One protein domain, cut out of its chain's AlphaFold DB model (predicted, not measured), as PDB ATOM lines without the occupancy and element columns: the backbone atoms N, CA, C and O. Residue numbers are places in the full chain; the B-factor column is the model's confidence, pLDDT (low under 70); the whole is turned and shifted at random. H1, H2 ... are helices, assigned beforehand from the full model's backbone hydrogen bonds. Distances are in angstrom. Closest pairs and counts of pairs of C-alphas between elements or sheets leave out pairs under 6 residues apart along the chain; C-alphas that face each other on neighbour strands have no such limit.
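What this domain is: This is residues 731 to 779 and 788 to 802 of the 962 residues of the protein "snRNA-activating protein complex subunit 4" of Orchesella cincta (UniProt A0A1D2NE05). Two helices, H1 and H2, pack side by side at a slant and run the same way, while the two short helices H3 and H4 lie off to one side of this pair, H3 close to H1 and H4 close to H2 near Glu 764, neither of them pressed onto the pair. A wide loop, residues 746 to 761, swings out from the end of H1 and comes back to the beginning of H2, and the longest axis of the whole runs from this loop to the residues after H2. The printed part has 64 residues with four named helices, in the order H1, H2, H3, H4, and no named strand. The class is all helix, with 32 of the 64 printed residues in the named helices. The whole is compact, with a radius of gyration of the C-alphas of 11.0 A, and spans 32 by 24 by 18 A along its three main axes.

Where its parts are: The printed part begins at Phe 731, with its C-alpha at (374.861, 321.484, 303.495). H1, residues 736 to 745, follows and is 14.2 A from first to last C-alpha; C-alpha 736 lies at (365.889, 317.156, 306.746). After the stretch 746 to 761, which has no named element, comes H2, residues 762 to 775. With 14 residues it is the longest helix, 20.1 A from C-alpha 762 at (359.371, 310.416, 307.355) to C-alpha 775. Beyond the cut, H3 takes residues 790 to 793, and its first and last C-alphas are 5.0 A apart. H4, residues 797 to 800, measures 5.4 A and ends with C-alpha 800 at (362.072, 317.383, 293.289). The printed part ends two residues later, at Leu 802.

How they stand to each other: H1 and H2 touch, with 21 pairs of C-alphas within 8 A. Their closest C-alphas, those of Pro 736 and Ile 767, are 4.8 A apart. They run the same way at a steep tilt of 40 degrees, with centres 8.2 A apart. H3 is close to H1 but not clearly touching it; the closest C-alphas, those of Leu 743 and Leu 790, are 7.5 A apart. H4 is close to H3 but not clearly touching it, with the C-alphas of Leu 793 and Ile 799 the closest at 6.7 A. H4 is also close to H2 but not clearly touching it, and here the closest C-alphas are those of Glu 764 and Ser 798, at 7.6 A. H1 and H4 are only just apart, their closest C-alphas being 8.4 A from each other, and H2 and H3 are apart. In H1 and H2 every O i to N i+4 pair is within hydrogen-bond range. H3 and H4, with four residues each, are too short for such a pair; the one O i to N i+3 pair is within range in H3, and the one in H4 is not.

The domain as a whole: The two C-alphas farthest apart are those of Ile 758 and Ser 778, at 32.5 A, while the first and last printed C-alphas, those of Phe 731 and Leu 802, are 18.0 A apart. The link from H1 to H2 is long, with 16 residues, and its C-alphas lie 7 to 17 A from the mean of all C-alphas. The link from H3 to H4 is tight, with three residues. The link from H2 to H3 runs across the cut: residues 780 to 787 are not printed, and C-alphas 779 and 788 are 18.2 A apart. The mean pLDDT of the printed part is 73.1, and 23 residues are under 70, among them residues 731 to 733, 753 to 755, 775 to 779 and 788 to 793.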
ATOM      1  N   PHE A 731     376.034 322.067 304.192       67.50
ATOM      2  CA  PHE A 731     374.861 321.484 303.495       67.50
ATOM      3  C   PHE A 731     374.965 319.962 303.387       67.50
ATOM      4  O   PHE A 731     375.904 319.449 302.783       67.50
ATOM      5  N   ASP A 732     373.998 319.266 303.979       68.81
ATOM      6  CA  ASP A 732     373.817 317.818 303.909       68.81
ATOM      7  C   ASP A 732     372.431 317.496 303.307       68.81
ATOM      8  O   ASP A 732     371.417 317.826 303.931       68.81
ATOM      9  N   PRO A 733     372.358 316.870 302.113       68.12
ATOM     10  CA  PRO A 733     371.095 316.507 301.468       68.12
ATOM     11  C   PRO A 733     370.374 315.330 302.142       68.12
ATOM     12  O   PRO A 733     369.220 315.074 301.820       68.12
ATOM     13  N   LYS A 734     371.033 314.602 303.055       71.44
ATOM     14  CA  LYS A 734     370.424 313.525 303.853       71.44
ATOM     15  C   LYS A 734     369.891 314.011 305.200       71.44
ATOM     16  O   LYS A 734     369.297 313.232 305.937       71.44
ATOM     17  N   CYS A 735     370.091 315.287 305.531       79.69
ATOM     18  CA  CYS A 735     369.572 315.902 306.745       79.69
ATOM     19  C   CYS A 735     368.313 316.734 306.415       79.69
ATOM     20  O   CYS A 735     368.421 317.707 305.652       79.69
ATOM     21  N   PRO A 736     367.133 316.418 306.996       81.88
ATOM     22  CA  PRO A 736     365.889 317.156 306.746       81.88
ATOM     23  C   PRO A 736     366.005 318.652 307.061       81.88
ATOM     24  O   PRO A 736     365.629 319.494 306.250       81.88
ATOM     25  N   ALA A 737     366.626 319.003 308.194       79.62
ATOM     26  CA  ALA A 737     366.797 320.390 308.632       79.62
ATOM     27  C   ALA A 737     367.713 321.204 307.700       79.62
ATOM     28  O   ALA A 737     367.444 322.370 307.403       79.62
ATOM     29  N   SER A 738     368.793 320.586 307.208       80.19
ATOM     30  CA  SER A 738     369.703 321.205 306.235       80.19
ATOM     31  C   SER A 738     369.001 321.447 304.897       80.19
ATOM     32  O   SER A 738     369.145 322.515 304.298       80.19
ATOM     33  N   THR A 739     368.206 320.475 304.450       80.44
ATOM     34  CA  THR A 739     367.427 320.547 303.210       80.44
ATOM     35  C   THR A 739     366.336 321.613 303.292       80.44
ATOM     36  O   THR A 739     366.275 322.489 302.431       80.44
ATOM     37  N   ALA A 740     365.550 321.622 304.369       82.06
ATOM     38  CA  ALA A 740     364.527 322.631 304.631       82.06
ATOM     39  C   ALA A 740     365.110 324.052 304.712       82.06
ATOM     40  O   ALA A 740     364.557 324.987 304.131       82.06
ATOM     41  N   SER A 741     366.268 324.219 305.362       79.75
ATOM     42  CA  SER A 741     366.961 325.510 305.433       79.75
ATOM     43  C   SER A 741     367.428 325.990 304.055       79.75
ATOM     44  O   SER A 741     367.298 327.174 303.740       79.75
ATOM     45  N   ALA A 742     367.941 325.086 303.214       77.12
ATOM     46  CA  ALA A 742     368.352 325.422 301.854       77.12
ATOM     47  C   ALA A 742     367.161 325.802 300.968       77.12
ATOM     48  O   ALA A 742     367.231 326.818 300.280       77.12
ATOM     49  N   LEU A 743     366.059 325.048 301.043       80.38
ATOM     50  CA  LEU A 743     364.818 325.349 300.326       80.38
ATOM     51  C   LEU A 743     364.280 326.728 300.726       80.38
ATOM     52  O   LEU A 743     364.010 327.552 299.851       80.38
ATOM     53  N   HIS A 744     364.236 327.017 302.030       79.06
ATOM     54  CA  HIS A 744     363.744 328.286 302.564       79.06
ATOM     55  C   HIS A 744     364.614 329.472 302.120       79.06
ATOM     56  O   HIS A 744     364.107 330.474 301.621       79.06
ATOM     57  N   LEU A 745     365.942 329.345 302.222       74.75
ATOM     58  CA  LEU A 745     366.881 330.388 301.790       74.75
ATOM     59  C   LEU A 745     366.935 330.560 300.261       74.75
ATOM     60  O   LEU A 745     367.350 331.619 299.790       74.75
ATOM     61  N   SER A 746     366.524 329.543 299.497       68.75
ATOM     62  CA  SER A 746     366.355 329.601 298.037       68.75
ATOM     63  C   SER A 746     364.969 330.087 297.588       68.75
ATOM     64  O   SER A 746     364.721 330.159 296.386       68.75
ATOM     65  N   CYS A 747     364.084 330.433 298.533       71.69
ATOM     66  CA  CYS A 747     362.705 330.868 298.290       71.69
ATOM     67  C   CYS A 747     361.862 329.858 297.481       71.69
ATOM     68  O   CYS A 747     361.014 330.254 296.680       71.69
ATOM     69  N   ALA A 748     362.093 328.556 297.669       76.75
ATOM     70  CA  ALA A 748     361.326 327.505 297.003       76.75
ATOM     71  C   ALA A 748     359.903 327.410 297.583       76.75
ATOM     72  O   ALA A 748     359.749 327.301 298.793       76.75
ATOM     73  N   LYS A 749     358.855 327.390 296.754       80.75
ATOM     74  CA  LYS A 749     357.501 327.062 297.233       80.75
ATOM     75  C   LYS A 749     357.343 325.545 297.311       80.75
ATOM     76  O   LYS A 749     357.639 324.860 296.330       80.75
ATOM     77  N   LEU A 750     356.897 325.037 298.462       82.69
ATOM     78  CA  LEU A 750     356.609 323.614 298.630       82.69
ATOM     79  C   LEU A 750     355.186 323.286 298.165       82.69
ATOM     80  O   LEU A 750     354.272 324.095 298.331       82.69
ATOM     81  N   VAL A 751     355.000 322.113 297.566       81.69
ATOM     82  CA  VAL A 751     353.676 321.563 297.236       81.69
ATOM     83  C   VAL A 751     352.944 321.253 298.553       81.69
ATOM     84  O   VAL A 751     353.575 320.700 299.454       81.69
ATOM     85  N   PRO A 752     351.665 321.624 298.733       75.38
ATOM     86  CA  PRO A 752     350.875 321.213 299.895       75.38
ATOM     87  C   PRO A 752     350.844 319.688 300.050       75.38
ATOM     88  O   PRO A 752     350.739 318.971 299.057       75.38
ATOM     89  N   MET A 753     350.906 319.187 301.289       68.38
ATOM     90  CA  MET A 753     350.959 317.740 301.568       68.38
ATOM     91  C   MET A 753     349.761 316.972 300.981       68.38
ATOM     92  O   MET A 753     349.900 315.819 300.592       68.38
ATOM     93  N   GLU A 754     348.611 317.637 300.860       68.69
ATOM     94  CA  GLU A 754     347.349 317.106 300.325       68.69
ATOM     95  C   GLU A 754     347.354 316.898 298.799       68.69
ATOM     96  O   GLU A 754     346.474 316.228 298.270       68.69
ATOM     97  N   GLN A 755     348.323 317.479 298.083       67.50
ATOM     98  CA  GLN A 755     348.416 317.446 296.615       67.50
ATOM     99  C   GLN A 755     349.477 316.457 296.105       67.50
ATOM    100  O   GLN A 755     349.823 316.472 294.926       67.50
ATOM    101  N   LEU A 756     350.039 315.629 296.990       71.06
ATOM    102  CA  LEU A 756     351.010 314.599 296.632       71.06
ATOM    103  C   LEU A 756     350.298 313.250 296.479       71.06
ATOM    104  O   LEU A 756     349.822 312.680 297.455       71.06
ATOM    105  N   ASP A 757     350.288 312.712 295.257       62.19
ATOM    106  CA  ASP A 757     349.619 311.444 294.909       62.19
ATOM    107  C   ASP A 757     350.220 310.199 295.603       62.19
ATOM    108  O   ASP A 757     349.654 309.109 295.549       62.19
ATOM    109  N   ILE A 758     351.394 310.335 296.237       73.12
ATOM    110  CA  ILE A 758     352.146 309.252 296.885       73.12
ATOM    111  C   ILE A 758     352.357 309.609 298.365       73.12
ATOM    112  O   ILE A 758     352.773 310.737 298.643       73.12
ATOM    113  N   PRO A 759     352.171 308.662 299.311       71.50
ATOM    114  CA  PRO A 759     352.421 308.902 300.729       71.50
ATOM    115  C   PRO A 759     353.842 309.419 300.995       71.50
ATOM    116  O   PRO A 759     354.836 308.951 300.424       71.50
ATOM    117  N   ILE A 760     353.908 310.423 301.867       75.38
ATOM    118  CA  ILE A 760     355.111 311.183 302.201       75.38
ATOM    119  C   ILE A 760     356.004 310.336 303.117       75.38
ATOM    120  O   ILE A 760     355.532 309.665 304.031       75.38
ATOM    121  N   SER A 761     357.315 310.335 302.869       79.81
ATOM    122  CA  SER A 761     358.274 309.641 303.734       79.81
ATOM    123  C   SER A 761     358.555 310.440 305.011       79.81
ATOM    124  O   SER A 761     358.500 311.670 305.008       79.81
ATOM    125  N   LYS A 762     358.977 309.762 306.089       81.06
ATOM    126  CA  LYS A 762     359.371 310.416 307.355       81.06
ATOM    127  C   LYS A 762     360.390 311.549 307.153       81.06
ATOM    128  O   LYS A 762     360.309 312.591 307.790       81.06
ATOM    129  N   PHE A 763     361.318 311.360 306.215       82.44
ATOM    130  CA  PHE A 763     362.320 312.359 305.840       82.44
ATOM    131  C   PHE A 763     361.701 313.640 305.253       82.44
ATOM    132  O   PHE A 763     362.182 314.738 305.519       82.44
ATOM    133  N   GLU A 764     360.644 313.513 304.455       81.94
ATOM    134  CA  GLU A 764     359.972 314.641 303.806       81.94
ATOM    135  C   GLU A 764     359.008 315.357 304.760       81.94
ATOM    136  O   GLU A 764     358.974 316.585 304.756       81.94
ATOM    137  N   GLU A 765     358.307 314.629 305.640       82.69
ATOM    138  CA  GLU A 765     357.535 315.224 306.748       82.69
ATOM    139  C   GLU A 765     358.412 316.125 307.628       82.69
ATOM    140  O   GLU A 765     358.041 317.254 307.972       82.69
ATOM    141  N   ASP A 766     359.617 315.650 307.957       83.50
ATOM    142  CA  ASP A 766     360.579 316.420 308.737       83.50
ATOM    143  C   ASP A 766     361.027 317.676 307.966       83.50
ATOM    144  O   ASP A 766     361.187 318.743 308.564       83.50
ATOM    145  N   ILE A 767     361.175 317.604 306.634       84.19
ATOM    146  CA  ILE A 767     361.467 318.780 305.797       84.19
ATOM    147  C   ILE A 767     360.348 319.823 305.910       84.19
ATOM    148  O   ILE A 767     360.667 320.989 306.144       84.19
ATOM    149  N   TYR A 768     359.072 319.438 305.780       83.31
ATOM    150  CA  TYR A 768     357.941 320.368 305.933       83.31
ATOM    151  C   TYR A 768     357.932 321.021 307.315       83.31
ATOM    152  O   TYR A 768     357.805 322.243 307.421       83.31
ATOM    153  N   THR A 769     358.161 320.220 308.356       84.56
ATOM    154  CA  THR A 769     358.210 320.679 309.747       84.56
ATOM    155  C   THR A 769     359.285 321.754 309.926       84.56
ATOM    156  O   THR A 769     358.991 322.880 310.336       84.56
ATOM    157  N   TYR A 770     360.534 321.465 309.546       82.19
ATOM    158  CA  TYR A 770     361.626 322.440 309.643       82.19
ATOM    159  C   TYR A 770     361.404 323.662 308.741       82.19
ATOM    160  O   TYR A 770     361.745 324.780 309.128       82.19
ATOM    161  N   TYR A 771     360.820 323.478 307.556       82.75
ATOM    162  CA  TYR A 771     360.532 324.568 306.626       82.75
ATOM    163  C   TYR A 771     359.523 325.563 307.220       82.75
ATOM    164  O   TYR A 771     359.734 326.777 307.147       82.75
ATOM    165  N   GLN A 772     358.478 325.059 307.883       79.69
ATOM    166  CA  GLN A 772     357.486 325.868 308.588       79.69
ATOM    167  C   GLN A 772     358.120 326.639 309.754       79.69
ATOM    168  O   GLN A 772     357.910 327.848 309.872       79.69
ATOM    169  N   PHE A 773     358.994 326.002 310.541       77.50
ATOM    170  CA  PHE A 773     359.750 326.685 311.600       77.50
ATOM    171  C   PHE A 773     360.611 327.839 311.068       77.50
ATOM    172  O   PHE A 773     360.662 328.903 311.685       77.50
ATOM    173  N   PHE A 774     361.266 327.669 309.915       74.44
ATOM    174  CA  PHE A 774     362.037 328.753 309.299       74.44
ATOM    175  C   PHE A 774     361.148 329.875 308.755       74.44
ATOM    176  O   PHE A 774     361.534 331.039 308.836       74.44
ATOM    177  N   SER A 775     359.950 329.553 308.260       63.75
ATOM    178  CA  SER A 775     358.996 330.545 307.741       63.75
ATOM    179  C   SER A 775     358.407 331.469 308.816       63.75
ATOM    180  O   SER A 775     358.068 332.611 308.518       63.75
ATOM    181  N   MET A 776     358.362 331.011 310.071       56.59
ATOM    182  CA  MET A 776     357.855 331.770 311.222       56.59
ATOM    183  C   MET A 776     358.879 332.777 311.788       56.59
ATOM    184  O   MET A 776     358.531 333.625 312.609       56.59
ATOM    185  N   GLY A 777     360.151 332.701 311.375       53.97
ATOM    186  CA  GLY A 777     361.228 333.574 311.848       53.97
ATOM    187  C   GLY A 777     361.615 334.655 310.834       53.97
ATOM    188  O   GLY A 777     361.802 334.384 309.651       53.97
ATOM    189  N   SER A 778     361.822 335.898 311.282       48.06
ATOM    190  CA  SER A 778     362.266 336.986 310.396       48.06
ATOM    191  C   SER A 778     363.679 336.715 309.852       48.06
ATOM    192  O   SER A 778     364.661 336.715 310.603       48.06
ATOM    193  N   VAL A 779     363.815 336.535 308.534       49.09
ATOM    194  CA  VAL A 779     365.117 336.321 307.881       49.09
ATOM    195  C   VAL A 779     365.958 337.596 307.967       49.09
ATOM    196  O   VAL A 779     365.846 338.517 307.155       49.09
ATOM    197  N   PRO A 788     373.395 325.486 297.445       60.31
ATOM    198  CA  PRO A 788     373.075 324.924 296.130       60.31
ATOM    199  C   PRO A 788     371.925 325.700 295.466       60.31
ATOM    200  O   PRO A 788     371.013 326.166 296.146       60.31
ATOM    201  N   SER A 789     371.974 325.858 294.138       62.34
ATOM    202  CA  SER A 789     370.919 326.553 293.390       62.34
ATOM    203  C   SER A 789     369.604 325.766 293.397       62.34
ATOM    204  O   SER A 789     369.605 324.538 293.503       62.34
ATOM    205  N   LEU A 790     368.479 326.465 293.222       66.38
ATOM    206  CA  LEU A 790     367.151 325.845 293.172       66.38
ATOM    207  C   LEU A 790     367.045 324.792 292.052       66.38
ATOM    208  O   LEU A 790     366.478 323.723 292.260       66.38
ATOM    209  N   ASP A 791     367.682 325.036 290.905       62.12
ATOM    210  CA  ASP A 791     367.738 324.082 289.786       62.12
ATOM    211  C   ASP A 791     368.518 322.803 290.112       62.12
ATOM    212  O   ASP A 791     368.278 321.757 289.512       62.12
ATOM    213  N   LEU A 792     369.476 322.869 291.043       62.44
ATOM    214  CA  LEU A 792     370.202 321.695 291.530       62.44
ATOM    215  C   LEU A 792     369.380 320.931 292.571       62.44
ATOM    216  O   LEU A 792     369.383 319.702 292.549       62.44
ATOM    217  N   LEU A 793     368.649 321.637 293.437       68.25
ATOM    218  CA  LEU A 793     367.732 321.024 294.403       68.25
ATOM    219  C   LEU A 793     366.567 320.306 293.706       68.25
ATOM    220  O   LEU A 793     366.203 319.209 294.113       68.25
ATOM    221  N   ARG A 794     366.057 320.846 292.592       70.19
ATOM    222  CA  ARG A 794     365.036 320.193 291.749       70.19
ATOM    223  C   ARG A 794     365.491 318.889 291.092       70.19
ATOM    224  O   ARG A 794     364.655 318.124 290.637       70.19
ATOM    225  N   LYS A 795     366.797 318.626 291.014       64.19
ATOM    226  CA  LYS A 795     367.338 317.384 290.433       64.19
ATOM    227  C   LYS A 795     367.457 316.248 291.449       64.19
ATOM    228  O   LYS A 795     367.818 315.139 291.066       64.19
ATOM    229  N   LEU A 796     367.204 316.511 292.732       66.81
ATOM    230  CA  LEU A 796     367.224 315.499 293.787       66.81
ATOM    231  C   LEU A 796     365.894 314.741 293.815       66.81
ATOM    232  O   LEU A 796     364.883 315.371 294.099       66.81
ATOM    233  N   PRO A 797     365.865 313.411 293.615       66.19
ATOM    234  CA  PRO A 797     364.611 312.651 293.568       66.19
ATOM    235  C   PRO A 797     363.729 312.815 294.817       66.19
ATOM    236  O   PRO A 797     362.517 312.943 294.699       66.19
ATOM    237  N   SER A 798     364.342 312.894 296.003       67.50
ATOM    238  CA  SER A 798     363.663 313.062 297.298       67.50
ATOM    239  C   SER A 798     363.152 314.482 297.582       67.50
ATOM    240  O   SER A 798     362.498 314.704 298.592       67.50
ATOM    241  N   ILE A 799     363.488 315.464 296.741       72.44
ATOM    242  CA  ILE A 799     363.168 316.889 296.953       72.44
ATOM    243  C   ILE A 799     362.425 317.473 295.746       72.44
ATOM    244  O   ILE A 799     361.610 318.376 295.903       72.44
ATOM    245  N   ALA A 800     362.661 316.941 294.547       72.62
ATOM    246  CA  ALA A 800     362.072 317.383 293.289       72.62
ATOM    247  C   ALA A 800     360.543 317.430 293.346       72.62
ATOM    248  O   ALA A 800     359.959 318.415 292.909       72.62
ATOM    249  N   ARG A 801     359.916 316.401 293.936       78.75
ATOM    250  CA  ARG A 801     358.453 316.321 294.072       78.75
ATOM    251  C   ARG A 801     357.870 317.260 295.127       78.75
ATOM    252  O   ARG A 801     356.685 317.548 295.086       78.75
ATOM    253  N   LEU A 802     358.697 317.748 296.054       78.62
ATOM    254  CA  LEU A 802     358.261 318.683 297.089       78.62
ATOM    255  C   LEU A 802     358.221 320.128 296.587       78.62
ATOM    256  O   LEU A 802     357.564 320.956 297.203       78.62
TER     257      LEU A 802